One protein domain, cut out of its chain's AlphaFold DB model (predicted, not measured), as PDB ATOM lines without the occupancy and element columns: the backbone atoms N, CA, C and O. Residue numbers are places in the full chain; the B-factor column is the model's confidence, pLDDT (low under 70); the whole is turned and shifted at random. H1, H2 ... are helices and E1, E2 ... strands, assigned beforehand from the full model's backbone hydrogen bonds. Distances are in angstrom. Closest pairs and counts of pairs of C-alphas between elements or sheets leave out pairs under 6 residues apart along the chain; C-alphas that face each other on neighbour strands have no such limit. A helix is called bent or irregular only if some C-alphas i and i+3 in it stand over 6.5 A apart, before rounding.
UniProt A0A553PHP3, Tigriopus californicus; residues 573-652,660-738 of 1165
ATOM      1  N   VAL A 573      -4.632  11.011 -45.995       89.69
ATOM      2  CA  VAL A 573      -4.516  11.368 -47.417       89.69
ATOM      3  C   VAL A 573      -5.619  12.331 -47.854       89.69
ATOM      4  O   VAL A 573      -6.652  12.446 -47.192       89.69
ATOM      5  N   LEU A 574      -5.420  13.002 -48.992       88.12
ATOM      6  CA  LEU A 574      -6.441  13.812 -49.661       88.12
ATOM      7  C   LEU A 574      -6.769  13.220 -51.043       88.12
ATOM      8  O   LEU A 574      -6.022  13.395 -52.001       88.12
ATOM      9  N   THR A 575      -7.901  12.525 -51.168       89.31
ATOM     10  CA  THR A 575      -8.373  11.977 -52.452       89.31
ATOM     11  C   THR A 575      -9.896  11.864 -52.489       89.31
ATOM     12  O   THR A 575     -10.539  11.816 -51.441       89.31
ATOM     13  N   THR A 576     -10.477  11.818 -53.689       89.00
ATOM     14  CA  THR A 576     -11.914  11.565 -53.870       89.00
ATOM     15  C   THR A 576     -12.201  10.069 -53.874       89.00
ATOM     16  O   THR A 576     -11.370   9.268 -54.316       89.00
ATOM     17  N   LEU A 577     -13.399   9.666 -53.457       87.94
ATOM     18  CA  LEU A 577     -13.782   8.254 -53.443       87.94
ATOM     19  C   LEU A 577     -13.849   7.658 -54.848       87.94
ATOM     20  O   LEU A 577     -13.474   6.502 -55.025       87.94
ATOM     21  N   SER A 578     -14.230   8.438 -55.866       86.88
ATOM     22  CA  SER A 578     -14.171   7.966 -57.258       86.88
ATOM     23  C   SER A 578     -12.735   7.642 -57.693       86.88
ATOM     24  O   SER A 578     -12.501   6.561 -58.232       86.88
ATOM     25  N   LYS A 579     -11.758   8.528 -57.423       88.56
ATOM     26  CA  LYS A 579     -10.339   8.267 -57.737       88.56
ATOM     27  C   LYS A 579      -9.803   7.072 -56.944       88.56
ATOM     28  O   LYS A 579      -9.121   6.219 -57.512       88.56
ATOM     29  N   LEU A 580     -10.122   6.993 -55.649       90.19
ATOM     30  CA  LEU A 580      -9.672   5.903 -54.781       90.19
ATOM     31  C   LEU A 580     -10.245   4.553 -55.225       90.19
ATOM     32  O   LEU A 580      -9.499   3.583 -55.307       90.19
ATOM     33  N   LYS A 581     -11.535   4.493 -55.577       88.31
ATOM     34  CA  LYS A 581     -12.185   3.291 -56.113       88.31
ATOM     35  C   LYS A 581     -11.490   2.788 -57.373       88.31
ATOM     36  O   LYS A 581     -11.174   1.604 -57.469       88.31
ATOM     37  N   ASP A 582     -11.232   3.691 -58.315       87.69
ATOM     38  CA  ASP A 582     -10.572   3.348 -59.569       87.69
ATOM     39  C   ASP A 582      -9.139   2.850 -59.343       87.69
ATOM     40  O   ASP A 582      -8.679   1.985 -60.091       87.69
ATOM     41  N   ARG A 583      -8.418   3.365 -58.340       89.38
ATOM     42  CA  ARG A 583      -7.080   2.874 -57.966       89.38
ATOM     43  C   ARG A 583      -7.153   1.520 -57.259       89.38
ATOM     44  O   ARG A 583      -6.513   0.579 -57.715       89.38
ATOM     45  N   LEU A 584      -8.021   1.380 -56.257       88.38
ATOM     46  CA  LEU A 584      -8.214   0.152 -55.475       88.38
ATOM     47  C   LEU A 584      -8.611  -1.048 -56.342       88.38
ATOM     48  O   LEU A 584      -8.037  -2.123 -56.199       88.38
ATOM     49  N   GLN A 585      -9.542  -0.870 -57.287       86.31
ATOM     50  CA  GLN A 585      -9.914  -1.950 -58.207       86.31
ATOM     51  C   GLN A 585      -8.710  -2.471 -58.994       86.31
ATOM     52  O   GLN A 585      -8.607  -3.673 -59.209       86.31
ATOM     53  N   LYS A 586      -7.798  -1.589 -59.419       82.50
ATOM     54  CA  LYS A 586      -6.606  -1.973 -60.187       82.50
ATOM     55  C   LYS A 586      -5.521  -2.572 -59.298       82.50
ATOM     56  O   LYS A 586      -4.927  -3.556 -59.713       82.50
ATOM     57  N   ALA A 587      -5.345  -2.055 -58.082       83.25
ATOM     58  CA  ALA A 587      -4.464  -2.641 -57.074       83.25
ATOM     59  C   ALA A 587      -4.855  -4.101 -56.759       83.25
ATOM     60  O   ALA A 587      -3.996  -4.970 -56.648       83.25
ATOM     61  N   PHE A 588      -6.155  -4.414 -56.711       83.69
ATOM     62  CA  PHE A 588      -6.609  -5.804 -56.588       83.69
ATOM     63  C   PHE A 588      -6.251  -6.673 -57.806       83.69
ATOM     64  O   PHE A 588      -5.834  -7.813 -57.619       83.69
ATOM     65  N   TRP A 589      -6.334  -6.146 -59.034       76.00
ATOM     66  CA  TRP A 589      -5.875  -6.871 -60.230       76.00
ATOM     67  C   TRP A 589      -4.354  -7.091 -60.254       76.00
ATOM     68  O   TRP A 589      -3.919  -8.141 -60.713       76.00
ATOM     69  N   THR A 590      -3.541  -6.137 -59.781       74.00
ATOM     70  CA  THR A 590      -2.070  -6.262 -59.793       74.00
ATOM     71  C   THR A 590      -1.529  -7.127 -58.655       74.00
ATOM     72  O   THR A 590      -0.546  -7.830 -58.856       74.00
ATOM     73  N   HIS A 591      -2.177  -7.125 -57.487       69.62
ATOM     74  CA  HIS A 591      -1.758  -7.894 -56.305       69.62
ATOM     75  C   HIS A 591      -2.583  -9.176 -56.081       69.62
ATOM     76  O   HIS A 591      -2.700  -9.636 -54.948       69.62
ATOM     77  N   ASN A 592      -3.187  -9.753 -57.130       71.19
ATOM     78  CA  ASN A 592      -3.963 -11.005 -57.050       71.19
ATOM     79  C   ASN A 592      -4.984 -11.025 -55.888       71.19
ATOM     80  O   ASN A 592      -5.124 -12.011 -55.167       71.19
ATOM     81  N   ASN A 593      -5.710  -9.916 -55.708       76.12
ATOM     82  CA  ASN A 593      -6.690  -9.694 -54.640       76.12
ATOM     83  C   ASN A 593      -6.136  -9.693 -53.194       76.12
ATOM     84  O   ASN A 593      -6.935  -9.637 -52.267       76.12
ATOM     85  N   ASN A 594      -4.816  -9.688 -52.977       75.88
ATOM     86  CA  ASN A 594      -4.185  -9.699 -51.649       75.88
ATOM     87  C   ASN A 594      -3.113  -8.599 -51.542       75.88
ATOM     88  O   ASN A 594      -1.929  -8.843 -51.770       75.88
ATOM     89  N   ILE A 595      -3.512  -7.373 -51.194       79.56
ATOM     90  CA  ILE A 595      -2.587  -6.233 -51.055       79.56
ATOM     91  C   ILE A 595      -2.003  -6.230 -49.629       79.56
ATOM     92  O   ILE A 595      -2.793  -6.189 -48.688       79.56
ATOM     93  N   PRO A 596      -0.674  -6.235 -49.410       79.88
ATOM     94  CA  PRO A 596      -0.098  -6.060 -48.071       79.88
ATOM     95  C   PRO A 596      -0.559  -4.744 -47.423       79.88
ATOM     96  O   PRO A 596      -0.605  -3.706 -48.088       79.88
ATOM     97  N   PHE A 597      -0.949  -4.775 -46.144       79.12
ATOM     98  CA  PHE A 597      -1.524  -3.603 -45.465       79.12
ATOM     99  C   PHE A 597      -0.535  -2.431 -45.390       79.12
ATOM    100  O   PHE A 597      -0.909  -1.289 -45.636       79.12
ATOM    101  N   ASP A 598       0.733  -2.718 -45.120       74.88
ATOM    102  CA  ASP A 598       1.850  -1.773 -45.121       74.88
ATOM    103  C   ASP A 598       2.107  -1.141 -46.501       74.88
ATOM    104  O   ASP A 598       2.246   0.076 -46.597       74.88
ATOM    105  N   SER A 599       2.077  -1.931 -47.579       80.44
ATOM    106  CA  SER A 599       2.281  -1.448 -48.961       80.44
ATOM    107  C   SER A 599       1.030  -0.848 -49.629       80.44
ATOM    108  O   SER A 599       1.047  -0.553 -50.827       80.44
ATOM    109  N   MET A 600      -0.081  -0.664 -48.903       85.25
ATOM    110  CA  MET A 600      -1.372  -0.260 -49.481       85.25
ATOM    111  C   MET A 600      -1.320   1.076 -50.245       85.25
ATOM    112  O   MET A 600      -1.899   1.184 -51.327       85.25
ATOM    113  N   LEU A 601      -0.632   2.104 -49.732       84.69
ATOM    114  CA  LEU A 601      -0.557   3.393 -50.440       84.69
ATOM    115  C   LEU A 601       0.229   3.273 -51.760       84.69
ATOM    116  O   LEU A 601      -0.169   3.860 -52.769       84.69
ATOM    117  N   ASP A 602       1.292   2.472 -51.777       83.56
ATOM    118  CA  ASP A 602       2.139   2.270 -52.956       83.56
ATOM    119  C   ASP A 602       1.423   1.430 -54.024       83.56
ATOM    120  O   ASP A 602       1.454   1.771 -55.211       83.56
ATOM    121  N   ALA A 603       0.667   0.413 -53.596       83.69
ATOM    122  CA  ALA A 603      -0.232  -0.381 -54.438       83.69
ATOM    123  C   ALA A 603      -1.358   0.458 -55.083       83.69
ATOM    124  O   ALA A 603      -1.815   0.170 -56.190       83.69
ATOM    125  N   LEU A 604      -1.811   1.530 -54.421       84.56
ATOM    126  CA  LEU A 604      -2.779   2.472 -54.995       84.56
ATOM    127  C   LEU A 604      -2.138   3.463 -55.980       84.56
ATOM    128  O   LEU A 604      -2.816   3.946 -56.889       84.56
ATOM    129  N   ASN A 605      -0.850   3.772 -55.817       87.25
ATOM    130  CA  ASN A 605      -0.128   4.743 -56.643       87.25
ATOM    131  C   ASN A 605       0.540   4.131 -57.886       87.25
ATOM    132  O   ASN A 605       0.879   4.871 -58.809       87.25
ATOM    133  N   THR A 606       0.656   2.802 -57.968       76.56
ATOM    134  CA  THR A 606       1.446   2.078 -58.988       76.56
ATOM    135  C   THR A 606       1.069   2.401 -60.437       76.56
ATOM    136  O   THR A 606       1.912   2.317 -61.326       76.56
ATOM    137  N   LYS A 607      -0.192   2.772 -60.707       59.59
ATOM    138  CA  LYS A 607      -0.647   3.113 -62.065       59.59
ATOM    139  C   LYS A 607      -0.281   4.541 -62.493       59.59
ATOM    140  O   LYS A 607       0.021   4.760 -63.664       59.59
ATOM    141  N   ASP A 608      -0.360   5.499 -61.574       65.62
ATOM    142  CA  ASP A 608      -0.238   6.928 -61.871       65.62
ATOM    143  C   ASP A 608       0.927   7.537 -61.054       65.62
ATOM    144  O   ASP A 608       0.692   8.427 -60.235       65.62
ATOM    145  N   PRO A 609       2.191   7.100 -61.249       66.31
ATOM    146  CA  PRO A 609       3.334   7.588 -60.464       66.31
ATOM    147  C   PRO A 609       3.591   9.100 -60.624       66.31
ATOM    148  O   PRO A 609       4.248   9.708 -59.787       66.31
ATOM    149  N   ASN A 610       3.028   9.718 -61.669       70.56
ATOM    150  CA  ASN A 610       3.069  11.163 -61.919       70.56
ATOM    151  C   ASN A 610       1.909  11.954 -61.256       70.56
ATOM    152  O   ASN A 610       1.898  13.179 -61.342       70.56
ATOM    153  N   ASP A 611       0.931  11.284 -60.630       79.00
ATOM    154  CA  ASP A 611      -0.173  11.870 -59.832       79.00
ATOM    155  C   ASP A 611      -0.414  11.000 -58.574       79.00
ATOM    156  O   ASP A 611      -1.469  10.365 -58.457       79.00
ATOM    157  N   PRO A 612       0.562  10.867 -57.651       85.19
ATOM    158  CA  PRO A 612       0.405  10.050 -56.446       85.19
ATOM    159  C   PRO A 612      -0.675  10.628 -55.519       85.19
ATOM    160  O   PRO A 612      -0.874  11.840 -55.459       85.19
ATOM    161  N   ILE A 613      -1.368   9.769 -54.764       87.56
ATOM    162  CA  ILE A 613      -2.313  10.199 -53.725       87.56
ATOM    163  C   ILE A 613      -1.534  11.029 -52.686       87.56
ATOM    164  O   ILE A 613      -0.640  10.481 -52.037       87.56
ATOM    165  N   PRO A 614      -1.855  12.322 -52.492       85.62
ATOM    166  CA  PRO A 614      -1.109  13.171 -51.577       85.62
ATOM    167  C   PRO A 614      -1.404  12.802 -50.119       85.62
ATOM    168  O   PRO A 614      -2.562  12.737 -49.693       85.62
ATOM    169  N   ILE A 615      -0.336  12.606 -49.346       87.12
ATOM    170  CA  ILE A 615      -0.385  12.494 -47.885       87.12
ATOM    171  C   ILE A 615      -0.606  13.900 -47.320       87.12
ATOM    172  O   ILE A 615       0.138  14.825 -47.645       87.12
ATOM    173  N   LEU A 616      -1.633  14.073 -46.487       81.75
ATOM    174  CA  LEU A 616      -2.021  15.376 -45.953       81.75
ATOM    175  C   LEU A 616      -2.551  15.245 -44.513       81.75
ATOM    176  O   LEU A 616      -3.431  14.418 -44.274       81.75
ATOM    177  N   PRO A 617      -2.084  16.051 -43.541       82.31
ATOM    178  CA  PRO A 617      -2.575  15.995 -42.165       82.31
ATOM    179  C   PRO A 617      -4.074  16.304 -42.035       82.31
ATOM    180  O   PRO A 617      -4.626  17.133 -42.761       82.31
ATOM    181  N   ALA A 618      -4.728  15.743 -41.012       77.00
ATOM    182  CA  ALA A 618      -6.157  15.977 -40.760       77.00
ATOM    183  C   ALA A 618      -6.499  17.461 -40.507       77.00
ATOM    184  O   ALA A 618      -7.546  17.946 -40.929       77.00
ATOM    185  N   LYS A 619      -5.580  18.235 -39.910       76.50
ATOM    186  CA  LYS A 619      -5.735  19.696 -39.742       76.50
ATOM    187  C   LYS A 619      -5.784  20.472 -41.071       76.50
ATOM    188  O   LYS A 619      -6.221  21.616 -41.068       76.50
ATOM    189  N   GLN A 620      -5.355  19.863 -42.178       76.88
ATOM    190  CA  GLN A 620      -5.340  20.439 -43.528       76.88
ATOM    191  C   GLN A 620      -6.401  19.804 -44.457       76.88
ATOM    192  O   GLN A 620      -6.392  20.053 -45.656       76.88
ATOM    193  N   GLY A 621      -7.334  19.006 -43.915       77.50
ATOM    194  CA  GLY A 621      -8.446  18.404 -44.669       77.50
ATOM    195  C   GLY A 621      -8.244  16.943 -45.089       77.50
ATOM    196  O   GLY A 621      -9.139  16.360 -45.700       77.50
ATOM    197  N   GLY A 622      -7.112  16.324 -44.745       85.00
ATOM    198  CA  GLY A 622      -6.900  14.897 -44.987       85.00
ATOM    199  C   GLY A 622      -7.797  13.990 -44.127       85.00
ATOM    200  O   GLY A 622      -8.275  14.392 -43.059       85.00
ATOM    201  N   VAL A 623      -7.988  12.750 -44.585       86.75
ATOM    202  CA  VAL A 623      -8.699  11.658 -43.887       86.75
ATOM    203  C   VAL A 623      -7.810  10.401 -43.877       86.75
ATOM    204  O   VAL A 623      -7.129  10.160 -44.875       86.75
ATOM    205  N   PRO A 624      -7.774   9.592 -42.797       88.50
ATOM    206  CA  PRO A 624      -7.071   8.307 -42.793       88.50
ATOM    207  C   PRO A 624      -7.479   7.431 -43.981       88.50
ATOM    208  O   PRO A 624      -8.669   7.194 -44.200       88.50
ATOM    209  N   LEU A 625      -6.504   6.924 -44.739       87.56
ATOM    210  CA  LEU A 625      -6.759   6.107 -45.930       87.56
ATOM    211  C   LEU A 625      -7.646   4.893 -45.613       87.56
ATOM    212  O   LEU A 625      -8.550   4.576 -46.382       87.56
ATOM    213  N   GLU A 626      -7.466   4.273 -44.444       87.31
ATOM    214  CA  GLU A 626      -8.315   3.168 -43.990       87.31
ATOM    215  C   GLU A 626      -9.796   3.571 -43.873       87.31
ATOM    216  O   GLU A 626     -10.683   2.837 -44.302       87.31
ATOM    217  N   GLN A 627     -10.088   4.772 -43.365       86.81
ATOM    218  CA  GLN A 627     -11.452   5.293 -43.243       86.81
ATOM    219  C   GLN A 627     -12.089   5.545 -44.621       86.81
ATOM    220  O   GLN A 627     -13.281   5.288 -44.793       86.81
ATOM    221  N   LEU A 628     -11.300   5.950 -45.626       87.00
ATOM    222  CA  LEU A 628     -11.761   6.098 -47.013       87.00
ATOM    223  C   LEU A 628     -11.987   4.741 -47.709       87.00
ATOM    224  O   LEU A 628     -12.992   4.570 -48.397       87.00
ATOM    225  N   LEU A 629     -11.113   3.751 -47.491       86.62
ATOM    226  CA  LEU A 629     -11.322   2.369 -47.955       86.62
ATOM    227  C   LEU A 629     -12.605   1.775 -47.343       86.62
ATOM    228  O   LEU A 629     -13.433   1.185 -48.039       86.62
ATOM    229  N   ASN A 630     -12.833   2.040 -46.056       82.69
ATOM    230  CA  ASN A 630     -14.055   1.675 -45.346       82.69
ATOM    231  C   ASN A 630     -15.297   2.432 -45.856       82.69
ATOM    232  O   ASN A 630     -16.398   1.885 -45.821       82.69
ATOM    233  N   ALA A 631     -15.145   3.656 -46.372       82.62
ATOM    234  CA  ALA A 631     -16.226   4.409 -47.010       82.62
ATOM    235  C   ALA A 631     -16.646   3.832 -48.374       82.62
ATOM    236  O   ALA A 631     -17.821   3.948 -48.735       82.62
ATOM    237  N   LEU A 632     -15.713   3.201 -49.102       82.69
ATOM    238  CA  LEU A 632     -15.987   2.473 -50.348       82.69
ATOM    239  C   LEU A 632     -16.692   1.133 -50.119       82.69
ATOM    240  O   LEU A 632     -17.446   0.699 -50.986       82.69
ATOM    241  N   ASP A 633     -16.442   0.489 -48.975       80.06
ATOM    242  CA  ASP A 633     -17.004  -0.814 -48.585       80.06
ATOM    243  C   ASP A 633     -16.675  -1.971 -49.561       80.06
ATOM    244  O   ASP A 633     -17.380  -2.976 -49.636       80.06
ATOM    245  N   MET A 634     -15.578  -1.830 -50.315       78.00
ATOM    246  CA  MET A 634     -15.117  -2.789 -51.334       78.00
ATOM    247  C   MET A 634     -14.028  -3.746 -50.837       78.00
ATOM    248  O   MET A 634     -13.698  -4.710 -51.526       78.00
ATOM    249  N   SER A 635     -13.464  -3.471 -49.664       82.25
ATOM    250  CA  SER A 635     -12.281  -4.137 -49.130       82.25
ATOM    251  C   SER A 635     -12.456  -4.522 -47.666       82.25
ATOM    252  O   SER A 635     -13.124  -3.810 -46.913       82.25
ATOM    253  N   GLU A 636     -11.796  -5.591 -47.239       80.44
ATOM    254  CA  GLU A 636     -11.650  -5.942 -45.827       80.44
ATOM    255  C   GLU A 636     -10.214  -6.342 -45.482       80.44
ATOM    256  O   GLU A 636      -9.437  -6.707 -46.361       80.44
ATOM    257  N   VAL A 637      -9.859  -6.203 -44.203       76.12
ATOM    258  CA  VAL A 637      -8.532  -6.543 -43.687       76.12
ATOM    259  C   VAL A 637      -8.573  -7.978 -43.170       76.12
ATOM    260  O   VAL A 637      -9.347  -8.288 -42.263       76.12
ATOM    261  N   VAL A 638      -7.750  -8.844 -43.752       66.94
ATOM    262  CA  VAL A 638      -7.606 -10.259 -43.402       66.94
ATOM    263  C   VAL A 638      -6.214 -10.468 -42.816       66.94
ATOM    264  O   VAL A 638      -5.226  -9.972 -43.354       66.94
ATOM    265  N   HIS A 639      -6.115 -11.208 -41.716       61.88
ATOM    266  CA  HIS A 639      -4.831 -11.542 -41.105       61.88
ATOM    267  C   HIS A 639      -4.339 -12.882 -41.657       61.88
ATOM    268  O   HIS A 639      -5.043 -13.887 -41.578       61.88
ATOM    269  N   GLY A 640      -3.144 -12.883 -42.245       48.06
ATOM    270  CA  GLY A 640      -2.488 -14.093 -42.725       48.06
ATOM    271  C   GLY A 640      -1.887 -14.925 -41.590       48.06
ATOM    272  O   GLY A 640      -1.769 -14.475 -40.452       48.06
ATOM    273  N   ILE A 641      -1.435 -16.133 -41.938       39.03
ATOM    274  CA  ILE A 641      -0.947 -17.175 -41.009       39.03
ATOM    275  C   ILE A 641       0.237 -16.702 -40.128       39.03
ATOM    276  O   ILE A 641       0.455 -17.239 -39.050       39.03
ATOM    277  N   HIS A 642       0.948 -15.646 -40.541       38.16
ATOM    278  CA  HIS A 642       2.095 -15.053 -39.837       38.16
ATOM    279  C   HIS A 642       1.791 -13.670 -39.219       38.16
ATOM    280  O   HIS A 642       2.684 -12.839 -39.076       38.16
ATOM    281  N   GLY A 643       0.521 -13.344 -38.952       51.06
ATOM    282  CA  GLY A 643       0.113 -12.063 -38.351       51.06
ATOM    283  C   GLY A 643       0.221 -10.829 -39.260       51.06
ATOM    284  O   GLY A 643      -0.275  -9.763 -38.894       51.06
ATOM    285  N   ARG A 644       0.804 -10.949 -40.464       57.06
ATOM    286  CA  ARG A 644       0.751  -9.904 -41.501       57.06
ATOM    287  C   ARG A 644      -0.693  -9.684 -41.955       57.06
ATOM    288  O   ARG A 644      -1.384 -10.638 -42.315       57.06
ATOM    289  N   ALA A 645      -1.130  -8.429 -41.956       67.31
ATOM    290  CA  ALA A 645      -2.427  -8.032 -42.483       67.31
ATOM    291  C   ALA A 645      -2.367  -7.817 -44.001       67.31
ATOM    292  O   ALA A 645      -1.431  -7.216 -44.529       67.31
ATOM    293  N   PHE A 646      -3.412  -8.270 -44.683       72.56
ATOM    294  CA  PHE A 646      -3.659  -8.065 -46.102       72.56
ATOM    295  C   PHE A 646      -5.010  -7.381 -46.278       72.56
ATOM    296  O   PHE A 646      -5.940  -7.610 -45.508       72.56
ATOM    297  N   VAL A 647      -5.133  -6.551 -47.303       79.94
ATOM    298  CA  VAL A 647      -6.397  -5.968 -47.732       79.94
ATOM    299  C   VAL A 647      -6.866  -6.708 -48.973       79.94
ATOM    300  O   VAL A 647      -6.183  -6.725 -50.001       79.94
ATOM    301  N   CYS A 648      -8.049  -7.302 -48.863       78.81
ATOM    302  CA  CYS A 648      -8.645  -8.172 -49.869       78.81
ATOM    303  C   CYS A 648     -10.010  -7.622 -50.321       78.81
ATOM    304  O   CYS A 648     -10.641  -6.871 -49.568       78.81
ATOM    305  N   PRO A 649     -10.512  -7.978 -51.519       81.50
ATOM    306  CA  PRO A 649     -11.899  -7.746 -51.895       81.50
ATOM    307  C   PRO A 649     -12.842  -8.400 -50.889       81.50
ATOM    308  O   PRO A 649     -12.665  -9.552 -50.502       81.50
ATOM    309  N   LYS A 650     -13.857  -7.646 -50.482       77.75
ATOM    310  CA  LYS A 650     -14.800  -8.039 -49.436       77.75
ATOM    311  C   LYS A 650     -15.687  -9.224 -49.863       77.75
ATOM    312  O   LYS A 650     -16.376  -9.132 -50.880       77.75
ATOM    313  N   GLY A 651     -15.712 -10.296 -49.069       63.78
ATOM    314  CA  GLY A 651     -16.524 -11.498 -49.306       63.78
ATOM    315  C   GLY A 651     -18.003 -11.376 -48.900       63.78
ATOM    316  O   GLY A 651     -18.447 -10.367 -48.340       63.78
ATOM    317  N   GLU A 652     -18.790 -12.431 -49.157       36.25
ATOM    318  CA  GLU A 652     -20.173 -12.531 -48.665       36.25
ATOM    319  C   GLU A 652     -20.195 -12.633 -47.132       36.25
ATOM    320  O   GLU A 652     -19.643 -13.564 -46.545       36.25
ATOM    321  N   ASN A 660     -28.302  -6.018 -28.218       58.59
ATOM    322  CA  ASN A 660     -28.698  -6.023 -26.813       58.59
ATOM    323  C   ASN A 660     -29.203  -4.616 -26.405       58.59
ATOM    324  O   ASN A 660     -28.471  -3.642 -26.593       58.59
ATOM    325  N   PRO A 661     -30.420  -4.462 -25.844       56.06
ATOM    326  CA  PRO A 661     -30.961  -3.150 -25.477       56.06
ATOM    327  C   PRO A 661     -30.148  -2.416 -24.395       56.06
ATOM    328  O   PRO A 661     -30.145  -1.185 -24.388       56.06
ATOM    329  N   GLY A 662     -29.412  -3.127 -23.529       64.19
ATOM    330  CA  GLY A 662     -28.511  -2.506 -22.545       64.19
ATOM    331  C   GLY A 662     -27.315  -1.785 -23.180       64.19
ATOM    332  O   GLY A 662     -26.800  -0.810 -22.632       64.19
ATOM    333  N   LEU A 663     -26.924  -2.200 -24.388       77.88
ATOM    334  CA  LEU A 663     -25.771  -1.665 -25.112       77.88
ATOM    335  C   LEU A 663     -25.977  -0.208 -25.567       77.88
ATOM    336  O   LEU A 663     -25.011   0.521 -25.756       77.88
ATOM    337  N   ALA A 664     -27.229   0.255 -25.682       77.06
ATOM    338  CA  ALA A 664     -27.559   1.623 -26.093       77.06
ATOM    339  C   ALA A 664     -27.189   2.697 -25.047       77.06
ATOM    340  O   ALA A 664     -27.121   3.882 -25.378       77.06
ATOM    341  N   VAL A 665     -26.977   2.312 -23.781       80.25
ATOM    342  CA  VAL A 665     -26.433   3.211 -22.745       80.25
ATOM    343  C   VAL A 665     -24.918   3.332 -22.912       80.25
ATOM    344  O   VAL A 665     -24.384   4.441 -22.900       80.25
ATOM    345  N   LEU A 666     -24.245   2.205 -23.149       84.19
ATOM    346  CA  LEU A 666     -22.803   2.141 -23.374       84.19
ATOM    347  C   LEU A 666     -22.395   2.854 -24.673       84.19
ATOM    348  O   LEU A 666     -21.465   3.653 -24.669       84.19
ATOM    349  N   GLU A 667     -23.172   2.676 -25.745       86.31
ATOM    350  CA  GLU A 667     -23.033   3.407 -27.010       86.31
ATOM    351  C   GLU A 667     -23.050   4.929 -26.792       86.31
ATOM    352  O   GLU A 667     -22.206   5.639 -27.332       86.31
ATOM    353  N   ARG A 668     -23.951   5.450 -25.945       85.00
ATOM    354  CA  ARG A 668     -23.987   6.888 -25.610       85.00
ATOM    355  C   ARG A 668     -22.780   7.338 -24.791       85.00
ATOM    356  O   ARG A 668     -22.314   8.452 -25.009       85.00
ATOM    357  N   LYS A 669     -22.276   6.500 -23.877       86.75
ATOM    358  CA  LYS A 669     -21.054   6.796 -23.113       86.75
ATOM    359  C   LYS A 669     -19.836   6.902 -24.045       86.75
ATOM    360  O   LYS A 669     -19.119   7.896 -23.993       86.75
ATOM    361  N   PHE A 670     -19.670   5.953 -24.969       89.19
ATOM    362  CA  PHE A 670     -18.621   5.996 -25.998       89.19
ATOM    363  C   PHE A 670     -18.771   7.214 -26.931       89.19
ATOM    364  O   PHE A 670     -17.783   7.884 -27.232       89.19
ATOM    365  N   LEU A 671     -20.001   7.533 -27.365       86.94
ATOM    366  CA  LEU A 671     -20.277   8.716 -28.189       86.94
ATOM    367  C   LEU A 671     -19.874  10.003 -27.470       86.94
ATOM    368  O   LEU A 671     -19.207  10.830 -28.072       86.94
ATOM    369  N   HIS A 672     -20.239  10.166 -26.197       84.94
ATOM    370  CA  HIS A 672     -19.912  11.366 -25.425       84.94
ATOM    371  C   HIS A 672     -18.401  11.616 -25.344       84.94
ATOM    372  O   HIS A 672     -17.959  12.748 -25.518       84.94
ATOM    373  N   VAL A 673     -17.613  10.554 -25.147       86.31
ATOM    374  CA  VAL A 673     -16.147  10.627 -25.117       86.31
ATOM    375  C   VAL A 673     -15.583  11.074 -26.475       86.31
ATOM    376  O   VAL A 673     -14.732  11.956 -26.511       86.31
ATOM    377  N   LEU A 674     -16.089  10.548 -27.598       84.50
ATOM    378  CA  LEU A 674     -15.602  10.905 -28.944       84.50
ATOM    379  C   LEU A 674     -16.201  12.197 -29.527       84.50
ATOM    380  O   LEU A 674     -15.584  12.822 -30.381       84.50
ATOM    381  N   GLU A 675     -17.379  12.641 -29.085       75.75
ATOM    382  CA  GLU A 675     -17.982  13.922 -29.502       75.75
ATOM    383  C   GLU A 675     -17.205  15.145 -28.986       75.75
ATOM    384  O   GLU A 675     -17.378  16.252 -29.509       75.75
ATOM    385  N   LEU A 676     -16.354  14.946 -27.976       66.62
ATOM    386  CA  LEU A 676     -15.462  15.958 -27.414       66.62
ATOM    387  C   LEU A 676     -14.063  15.951 -28.062       66.62
ATOM    388  O   LEU A 676     -13.333  16.934 -27.912       66.62
ATOM    389  N   THR A 677     -13.683  14.900 -28.802       73.38
ATOM    390  CA  THR A 677     -12.347  14.792 -29.411       73.38
ATOM    391  C   THR A 677     -12.292  15.358 -30.838       73.38
ATOM    392  O   THR A 677     -13.231  15.203 -31.626       73.38
ATOM    393  N   PRO A 678     -11.181  16.013 -31.236       69.06
ATOM    394  CA  PRO A 678     -10.992  16.467 -32.611       69.06
ATOM    395  C   PRO A 678     -11.108  15.315 -33.619       69.06
ATOM    396  O   PRO A 678     -10.525  14.250 -33.429       69.06
ATOM    397  N   PHE A 679     -11.829  15.542 -34.721       73.94
ATOM    398  CA  PHE A 679     -12.087  14.548 -35.775       73.94
ATOM    399  C   PHE A 679     -12.827  13.277 -35.309       73.94
ATOM    400  O   PHE A 679     -12.937  12.332 -36.090       73.94
ATOM    401  N   HIS A 680     -13.347  13.249 -34.073       84.06
ATOM    402  CA  HIS A 680     -13.940  12.075 -33.422       84.06
ATOM    403  C   HIS A 680     -12.997  10.859 -33.363       84.06
ATOM    404  O   HIS A 680     -13.439   9.721 -33.542       84.06
ATOM    405  N   ARG A 681     -11.693  11.105 -33.168       85.25
ATOM    406  CA  ARG A 681     -10.638  10.080 -33.119       85.25
ATOM    407  C   ARG A 681      -9.794  10.198 -31.863       85.25
ATOM    408  O   ARG A 681      -9.576  11.303 -31.371       85.25
ATOM    409  N   MET A 682      -9.341   9.057 -31.356       85.44
ATOM    410  CA  MET A 682      -8.528   8.967 -30.146       85.44
ATOM    411  C   MET A 682      -7.787   7.625 -30.088       85.44
ATOM    412  O   MET A 682      -8.312   6.632 -30.598       85.44
ATOM    413  N   VAL A 683      -6.595   7.579 -29.481       85.69
ATOM    414  CA  VAL A 683      -5.850   6.321 -29.298       85.69
ATOM    415  C   VAL A 683      -6.657   5.378 -28.404       85.69
ATOM    416  O   VAL A 683      -7.217   5.787 -27.385       85.69
ATOM    417  N   TRP A 684      -6.774   4.121 -28.826       87.00
ATOM    418  CA  TRP A 684      -7.701   3.164 -28.236       87.00
ATOM    419  C   TRP A 684      -7.275   2.688 -26.849       87.00
ATOM    420  O   TRP A 684      -8.105   2.698 -25.949       87.00
ATOM    421  N   GLU A 685      -6.019   2.276 -26.663       80.31
ATOM    422  CA  GLU A 685      -5.583   1.627 -25.414       80.31
ATOM    423  C   GLU A 685      -5.200   2.616 -24.303       80.31
ATOM    424  O   GLU A 685      -5.355   2.295 -23.128       80.31
ATOM    425  N   THR A 686      -4.759   3.829 -24.654       83.00
ATOM    426  CA  THR A 686      -4.391   4.885 -23.697       83.00
ATOM    427  C   THR A 686      -5.521   5.902 -23.541       83.00
ATOM    428  O   THR A 686      -6.316   5.853 -22.600       83.00
ATOM    429  N   ASP A 687      -5.631   6.800 -24.514       86.19
ATOM    430  CA  ASP A 687      -6.359   8.059 -24.410       86.19
ATOM    431  C   ASP A 687      -7.867   7.829 -24.211       86.19
ATOM    432  O   ASP A 687      -8.524   8.570 -23.474       86.19
ATOM    433  N   PHE A 688      -8.433   6.785 -24.837       88.81
ATOM    434  CA  PHE A 688      -9.846   6.438 -24.682       88.81
ATOM    435  C   PHE A 688     -10.170   5.844 -23.308       88.81
ATOM    436  O   PHE A 688     -11.194   6.218 -22.735       88.81
ATOM    437  N   TYR A 689      -9.318   4.979 -22.743       89.00
ATOM    438  CA  TYR A 689      -9.540   4.435 -21.395       89.00
ATOM    439  C   TYR A 689      -9.460   5.540 -20.338       89.00
ATOM    440  O   TYR A 689     -10.337   5.619 -19.475       89.00
ATOM    441  N   GLU A 690      -8.466   6.428 -20.440       88.06
ATOM    442  CA  GLU A 690      -8.328   7.578 -19.544       88.06
ATOM    443  C   GLU A 690      -9.513   8.543 -19.677       88.06
ATOM    444  O   GLU A 690     -10.161   8.867 -18.682       88.06
ATOM    445  N   SER A 691      -9.865   8.949 -20.902       87.62
ATOM    446  CA  SER A 691     -10.970   9.887 -21.140       87.62
ATOM    447  C   SER A 691     -12.328   9.322 -20.714       87.62
ATOM    448  O   SER A 691     -13.160  10.057 -20.180       87.62
ATOM    449  N   PHE A 692     -12.560   8.019 -20.904       89.44
ATOM    450  CA  PHE A 692     -13.770   7.343 -20.432       89.44
ATOM    451  C   PHE A 692     -13.835   7.314 -18.900       89.44
ATOM    452  O   PHE A 692     -14.878   7.632 -18.323       89.44
ATOM    453  N   TYR A 693     -12.719   6.993 -18.235       89.75
ATOM    454  CA  TYR A 693     -12.641   6.997 -16.775       89.75
ATOM    455  C   TYR A 693     -12.839   8.406 -16.196       89.75
ATOM    456  O   TYR A 693     -13.621   8.576 -15.264       89.75
ATOM    457  N   VAL A 694     -12.219   9.435 -16.779       89.19
ATOM    458  CA  VAL A 694     -12.414  10.835 -16.364       89.19
ATOM    459  C   VAL A 694     -13.878  11.264 -16.528       89.19
ATOM    460  O   VAL A 694     -14.441  11.854 -15.606       89.19
ATOM    461  N   ALA A 695     -14.513  10.933 -17.658       88.38
ATOM    462  CA  ALA A 695     -15.885  11.345 -17.962       88.38
ATOM    463  C   ALA A 695     -16.962  10.655 -17.103       88.38
ATOM    464  O   ALA A 695     -17.989  11.273 -16.818       88.38
ATOM    465  N   PHE A 696     -16.757   9.394 -16.700       89.50
ATOM    466  CA  PHE A 696     -17.794   8.591 -16.026       89.50
ATOM    467  C   PHE A 696     -17.425   8.059 -14.639       89.50
ATOM    468  O   PHE A 696     -18.311   7.555 -13.957       89.50
ATOM    469  N   GLN A 697     -16.164   8.172 -14.210       90.44
ATOM    470  CA  GLN A 697     -15.636   7.589 -12.963       90.44
ATOM    471  C   GLN A 697     -15.836   6.060 -12.869       90.44
ATOM    472  O   GLN A 697     -15.907   5.478 -11.789       90.44
ATOM    473  N   GLU A 698     -15.901   5.398 -14.026       90.25
ATOM    474  CA  GLU A 698     -16.083   3.956 -14.196       90.25
ATOM    475  C   GLU A 698     -14.966   3.413 -15.099       90.25
ATOM    476  O   GLU A 698     -14.593   4.050 -16.088       90.25
ATOM    477  N   ARG A 699     -14.430   2.221 -14.809       86.50
ATOM    478  CA  ARG A 699     -13.426   1.582 -15.677       86.50
ATOM    479  C   ARG A 699     -14.106   0.885 -16.850       86.50
ATOM    480  O   ARG A 699     -15.054   0.128 -16.658       86.50
ATOM    481  N   LEU A 700     -13.575   1.072 -18.058       86.75
ATOM    482  CA  LEU A 700     -14.177   0.543 -19.284       86.75
ATOM    483  C   LEU A 700     -14.393  -0.982 -19.247       86.75
ATOM    484  O   LEU A 700     -15.452  -1.461 -19.650       86.75
ATOM    485  N   ASN A 701     -13.422  -1.730 -18.715       87.69
ATOM    486  CA  ASN A 701     -13.494  -3.188 -18.585       87.69
ATOM    487  C   ASN A 701     -14.661  -3.635 -17.693       87.69
ATOM    488  O   ASN A 701     -15.415  -4.522 -18.087       87.69
ATOM    489  N   ASP A 702     -14.856  -2.979 -16.548       86.75
ATOM    490  CA  ASP A 702     -15.904  -3.316 -15.577       86.75
ATOM    491  C   ASP A 702     -17.303  -3.070 -16.173       86.75
ATOM    492  O   ASP A 702     -18.221  -3.869 -15.992       86.75
ATOM    493  N   VAL A 703     -17.451  -2.002 -16.969       86.25
ATOM    494  CA  VAL A 703     -18.704  -1.656 -17.666       86.25
ATOM    495  C   VAL A 703     -18.978  -2.579 -18.861       86.25
ATOM    496  O   VAL A 703     -20.136  -2.853 -19.180       86.25
ATOM    497  N   CYS A 704     -17.933  -3.080 -19.528       85.38
ATOM    498  CA  CYS A 704     -18.064  -3.993 -20.668       85.38
ATOM    499  C   CYS A 704     -18.189  -5.471 -20.256       85.38
ATOM    500  O   CYS A 704     -18.695  -6.276 -21.041       85.38
ATOM    501  N   ALA A 705     -17.770  -5.854 -19.045       84.56
ATOM    502  CA  ALA A 705     -17.806  -7.239 -18.570       84.56
ATOM    503  C   ALA A 705     -19.202  -7.905 -18.664       84.56
ATOM    504  O   ALA A 705     -19.272  -9.013 -19.205       84.56
ATOM    505  N   PRO A 706     -20.331  -7.254 -18.293       81.12
ATOM    506  CA  PRO A 706     -21.679  -7.824 -18.455       81.12
ATOM    507  C   PRO A 706     -22.090  -8.100 -19.910       81.12
ATOM    508  O   PRO A 706     -23.054  -8.820 -20.158       81.12
ATOM    509  N   PHE A 707     -21.374  -7.523 -20.879       79.12
ATOM    510  CA  PHE A 707     -21.607  -7.691 -22.312       79.12
ATOM    511  C   PHE A 707     -20.610  -8.662 -22.966       79.12
ATOM    512  O   PHE A 707     -20.590  -8.774 -24.190       79.12
ATOM    513  N   GLY A 708     -19.799  -9.380 -22.181       78.25
ATOM    514  CA  GLY A 708     -18.770 -10.297 -22.686       78.25
ATOM    515  C   GLY A 708     -17.437  -9.619 -23.016       78.25
ATOM    516  O   GLY A 708     -16.716 -10.098 -23.884       78.25
ATOM    517  N   GLY A 709     -17.118  -8.507 -22.348       83.00
ATOM    518  CA  GLY A 709     -15.849  -7.796 -22.512       83.00
ATOM    519  C   GLY A 709     -15.835  -6.802 -23.676       83.00
ATOM    520  O   GLY A 709     -16.773  -6.709 -24.472       83.00
ATOM    521  N   VAL A 710     -14.765  -6.007 -23.746       83.94
ATOM    522  CA  VAL A 710     -14.692  -4.832 -24.630       83.94
ATOM    523  C   VAL A 710     -14.704  -5.219 -26.116       83.94
ATOM    524  O   VAL A 710     -15.365  -4.559 -26.912       83.94
ATOM    525  N   GLU A 711     -14.062  -6.328 -26.493       80.81
ATOM    526  CA  GLU A 711     -14.051  -6.826 -27.879       80.81
ATOM    527  C   GLU A 711     -15.460  -7.176 -28.389       80.81
ATOM    528  O   GLU A 711     -15.849  -6.777 -29.488       80.81
ATOM    529  N   ASN A 712     -16.270  -7.855 -27.566       78.69
ATOM    530  CA  ASN A 712     -17.643  -8.212 -27.925       78.69
ATOM    531  C   ASN A 712     -18.559  -6.975 -27.993       78.69
ATOM    532  O   ASN A 712     -19.456  -6.902 -28.837       78.69
ATOM    533  N   VAL A 713     -18.318  -5.971 -27.139       83.19
ATOM    534  CA  VAL A 713     -18.982  -4.660 -27.228       83.19
ATOM    535  C   VAL A 713     -18.633  -3.964 -28.546       83.19
ATOM    536  O   VAL A 713     -19.536  -3.468 -29.220       83.19
ATOM    537  N   LEU A 714     -17.359  -3.960 -28.949       83.06
ATOM    538  CA  LEU A 714     -16.922  -3.358 -30.211       83.06
ATOM    539  C   LEU A 714     -17.511  -4.068 -31.440       83.06
ATOM    540  O   LEU A 714     -17.978  -3.381 -32.347       83.06
ATOM    541  N   ASP A 715     -17.575  -5.406 -31.473       80.25
ATOM    542  CA  ASP A 715     -18.219  -6.113 -32.593       80.25
ATOM    543  C   ASP A 715     -19.731  -5.834 -32.666       80.25
ATOM    544  O   ASP A 715     -20.282  -5.635 -33.751       80.25
ATOM    545  N   GLN A 716     -20.420  -5.744 -31.524       80.88
ATOM    546  CA  GLN A 716     -21.843  -5.388 -31.493       80.88
ATOM    547  C   GLN A 716     -22.103  -3.912 -31.853       80.88
ATOM    548  O   GLN A 716     -23.156  -3.593 -32.417       80.88
ATOM    549  N   LEU A 717     -21.154  -3.013 -31.569       83.00
ATOM    550  CA  LEU A 717     -21.222  -1.581 -31.887       83.00
ATOM    551  C   LEU A 717     -20.494  -1.188 -33.184       83.00
ATOM    552  O   LEU A 717     -20.392   0.005 -33.478       83.00
ATOM    553  N   LYS A 718     -20.069  -2.153 -34.011       81.12
ATOM    554  CA  LYS A 718     -19.335  -1.908 -35.269       81.12
ATOM    555  C   LYS A 718     -20.060  -1.040 -36.298       81.12
ATOM    556  O   LYS A 718     -19.419  -0.512 -37.198       81.12
ATOM    557  N   ASP A 719     -21.379  -0.872 -36.183       76.44
ATOM    558  CA  ASP A 719     -22.166   0.071 -37.000       76.44
ATOM    559  C   ASP A 719     -21.926   1.546 -36.614       76.44
ATOM    560  O   ASP A 719     -22.164   2.445 -37.426       76.44
ATOM    561  N   THR A 720     -21.492   1.790 -35.374       81.25
ATOM    562  CA  THR A 720     -21.377   3.113 -34.738       81.25
ATOM    563  C   THR A 720     -19.920   3.516 -34.526       81.25
ATOM    564  O   THR A 720     -19.549   4.639 -34.869       81.25
ATOM    565  N   PHE A 721     -19.077   2.594 -34.054       85.88
ATOM    566  CA  PHE A 721     -17.640   2.800 -33.845       85.88
ATOM    567  C   PHE A 721     -16.815   1.846 -34.698       85.88
ATOM    568  O   PHE A 721     -17.309   0.821 -35.169       85.88
ATOM    569  N   ARG A 722     -15.542   2.180 -34.892       85.06
ATOM    570  CA  ARG A 722     -14.571   1.315 -35.553       85.06
ATOM    571  C   ARG A 722     -13.163   1.606 -35.042       85.06
ATOM    572  O   ARG A 722     -12.836   2.764 -34.812       85.06
ATOM    573  N   LEU A 723     -12.344   0.569 -34.904       85.69
ATOM    574  CA  LEU A 723     -10.897   0.712 -34.753       85.69
ATOM    575  C   LEU A 723     -10.249   0.826 -36.140       85.69
ATOM    576  O   LEU A 723     -10.664   0.121 -37.064       85.69
ATOM    577  N   ILE A 724      -9.269   1.719 -36.270       81.38
ATOM    578  CA  ILE A 724      -8.374   1.855 -37.428       81.38
ATOM    579  C   ILE A 724      -6.919   1.734 -36.958       81.38
ATOM    580  O   ILE A 724      -6.596   2.142 -35.845       81.38
ATOM    581  N   GLY A 725      -6.035   1.203 -37.800       73.25
ATOM    582  CA  GLY A 725      -4.665   0.852 -37.414       73.25
ATOM    583  C   GLY A 725      -4.565  -0.406 -36.540       73.25
ATOM    584  O   GLY A 725      -5.561  -1.054 -36.222       73.25
ATOM    585  N   MET A 726      -3.331  -0.783 -36.187       69.12
ATOM    586  CA  MET A 726      -3.019  -2.069 -35.549       69.12
ATOM    587  C   MET A 726      -2.331  -1.920 -34.180       69.12
ATOM    588  O   MET A 726      -1.454  -1.069 -34.007       69.12
ATOM    589  N   LYS A 727      -2.657  -2.837 -33.252       66.19
ATOM    590  CA  LYS A 727      -2.074  -2.959 -31.896       66.19
ATOM    591  C   LYS A 727      -2.195  -1.650 -31.085       66.19
ATOM    592  O   LYS A 727      -3.163  -0.919 -31.251       66.19
ATOM    593  N   GLU A 728      -1.196  -1.333 -30.263       62.97
ATOM    594  CA  GLU A 728      -1.097  -0.162 -29.371       62.97
ATOM    595  C   GLU A 728      -1.319   1.209 -30.047       62.97
ATOM    596  O   GLU A 728      -1.585   2.199 -29.372       62.97
ATOM    597  N   LYS A 729      -1.195   1.298 -31.382       67.00
ATOM    598  CA  LYS A 729      -1.487   2.520 -32.155       67.00
ATOM    599  C   LYS A 729      -2.868   2.511 -32.813       67.00
ATOM    600  O   LYS A 729      -3.137   3.369 -33.650       67.00
ATOM    601  N   ALA A 730      -3.739   1.559 -32.490       80.88
ATOM    602  CA  ALA A 730      -5.109   1.588 -32.972       80.88
ATOM    603  C   ALA A 730      -5.809   2.865 -32.477       80.88
ATOM    604  O   ALA A 730      -5.776   3.187 -31.290       80.88
ATOM    605  N   GLU A 731      -6.461   3.592 -33.380       86.38
ATOM    606  CA  GLU A 731      -7.351   4.697 -33.030       86.38
ATOM    607  C   GLU A 731      -8.800   4.212 -33.098       86.38
ATOM    608  O   GLU A 731      -9.212   3.586 -34.079       86.38
ATOM    609  N   ILE A 732      -9.610   4.550 -32.097       88.38
ATOM    610  CA  ILE A 732     -11.064   4.432 -32.206       88.38
ATOM    611  C   ILE A 732     -11.626   5.666 -32.920       88.38
ATOM    612  O   ILE A 732     -11.280   6.805 -32.610       88.38
ATOM    613  N   THR A 733     -12.503   5.427 -33.895       87.94
ATOM    614  CA  THR A 733     -13.189   6.445 -34.695       87.94
ATOM    615  C   THR A 733     -14.683   6.144 -34.800       87.94
ATOM    616  O   THR A 733     -15.125   5.001 -34.635       87.94
ATOM    617  N   LEU A 734     -15.490   7.157 -35.119       86.69
ATOM    618  CA  LEU A 734     -16.874   6.926 -35.535       86.69
ATOM    619  C   LEU A 734     -16.898   6.201 -36.886       86.69
ATOM    620  O   LEU A 734     -16.201   6.576 -37.830       86.69
ATOM    621  N   ASN A 735     -17.754   5.188 -37.012       85.25
ATOM    622  CA  ASN A 735     -17.968   4.510 -38.283       85.25
ATOM    623  C   ASN A 735     -18.521   5.513 -39.314       85.25
ATOM    624  O   ASN A 735     -19.415   6.310 -39.016       85.25
ATOM    625  N   ILE A 736     -18.046   5.428 -40.560       77.25
ATOM    626  CA  ILE A 736     -18.521   6.241 -41.685       77.25
ATOM    627  C   ILE A 736     -20.057   6.215 -41.837       77.25
ATOM    628  O   ILE A 736     -20.662   7.218 -42.198       77.25
ATOM    629  N   HIS A 737     -20.735   5.105 -41.529       75.06
ATOM    630  CA  HIS A 737     -22.200   5.010 -41.535       75.06
ATOM    631  C   HIS A 737     -22.870   5.852 -40.439       75.06
ATOM    632  O   HIS A 737     -23.938   6.425 -40.673       75.06
ATOM    633  N   TYR A 738     -22.230   5.989 -39.281       78.81
ATOM    634  CA  TYR A 738     -22.683   6.877 -38.218       78.81
ATOM    635  C   TYR A 738     -22.356   8.344 -38.531       78.81
ATOM    636  O   TYR A 738     -23.237   9.195 -38.421       78.81
TER     637      TYR A 738
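AT A GLANCE: This is residues 573 to 652 and 660 to 738 of the 1165 residues of a protein of Tigriopus californicus (UniProt A0A553PHP3). The domain is two lobes set end to end along its longest axis: the first, residues 573 to 652, holds the crossed helices H1, H2 and H3 and the strand hairpin E1 and E2; the second, residues 660 to 738, holds a small three-stranded sheet with H4 and H5 over one face. In the second lobe H6 and H7 follow H5 in the chain, and H7 grazes the sheet; the lobes meet where H3 of the first grazes the same sheet, mostly at its edge strand E4. The printed part has 159 residues with seven named helices and five named strands, in the order H1 H2 H3 E1 E2 H4 E3 H5 H6 H7 E4 E5; the class is mixed, helices and strands. The sheets, E3 E5 E4 and E1 E2, are antiparallel. The whole is compact, with a radius of gyration of the C-alphas of 17.3 A and spans of 52 by 37 by 26 A.

IN THESE COORDINATES: H1, residues 577 to 590, begins with C-alpha 577 at (-13.782, 8.254, -53.443) and is 19.7 A long. H2 is residues 600 to 605, and H3 is residues 625 to 632. E1, residues 635 to 639, is 13.2 A long, and E2, residues 645 to 649, is 13.4 A long. Past the cut, H4, residues 663 to 675, begins with C-alpha 663 at (-25.771, -1.665, -25.112) and is 18.0 A long. E3 is residues 681 to 683. H5, residues 687 to 696, is 14.2 A long. H6, residues 700 to 707, is irregular, but only just: C-alphas 703 and 706 are 6.9 A apart. H7 is residues 709 to 716. E4 is residues 721 to 724, and E5, residues 731 to 734, ends with C-alpha 734 at (-16.874, 6.926, -35.535).

HOW THE PARTS SIT: H1 touches H2, closest C-alphas Arg 583 and Leu 604 at 5.2 A, about perpendicular at 79 degrees. With residues 577 to 581 alone H1 touches H3, closest C-alphas Leu 577 and Leu 632 at 6.9 A, about perpendicular at 81 degrees. E1 and E2 form a hairpin, with N 638 and O 646 2.8 A apart, within hydrogen-bond range. Residues 595 to 596 pair antiparallel with residues 646 to 647 of E2. H3 only grazes the sheet E3 E5 E4; the closest C-alphas of H3 and E4 are those of Glu 626 and Ile 724, 6.7 A apart. E4 and E5 form a hairpin, with N 733 and O 722 2.8 A apart; between E3 and E5, N 732 and O 682 are 2.9 A apart. H4 and H5 on one face of this sheet make two layers, helices over strands. H4 touches H5 with residues 669 to 673 alone, closest C-alphas Val 673 and Phe 692 at 6.2 A, at a steep tilt of 67 degrees, only just short of about perpendicular, opposite ways. H5 and H6 only just touch, with 3 pairs of C-alphas within 8 A, the closest Tyr 689 and Leu 700 at 6.4 A. H6 and H7 touch only at the corner, closest C-alphas Cys 704 and Val 710 at 5.3 A. Every O i to N i+4 pair is within hydrogen-bond range in H2, H3, H5 and H7; the counts are 9 of 10 in H1, 8 of 9 in H4 and 2 of 4 in H6.

THE WHOLE: The two C-alphas farthest apart, those of Asn 610 and Pro 706, are 53.5 A apart. Residues 653 to 659 are not printed, and C-alphas 652 and 660 are 24.3 A apart across the cut. The link from H2 to H3, residues 606 to 624, is long. The mean pLDDT of the printed part is 79.8; 23 residues are under 70, among them residues 638 to 645 and 726 to 729.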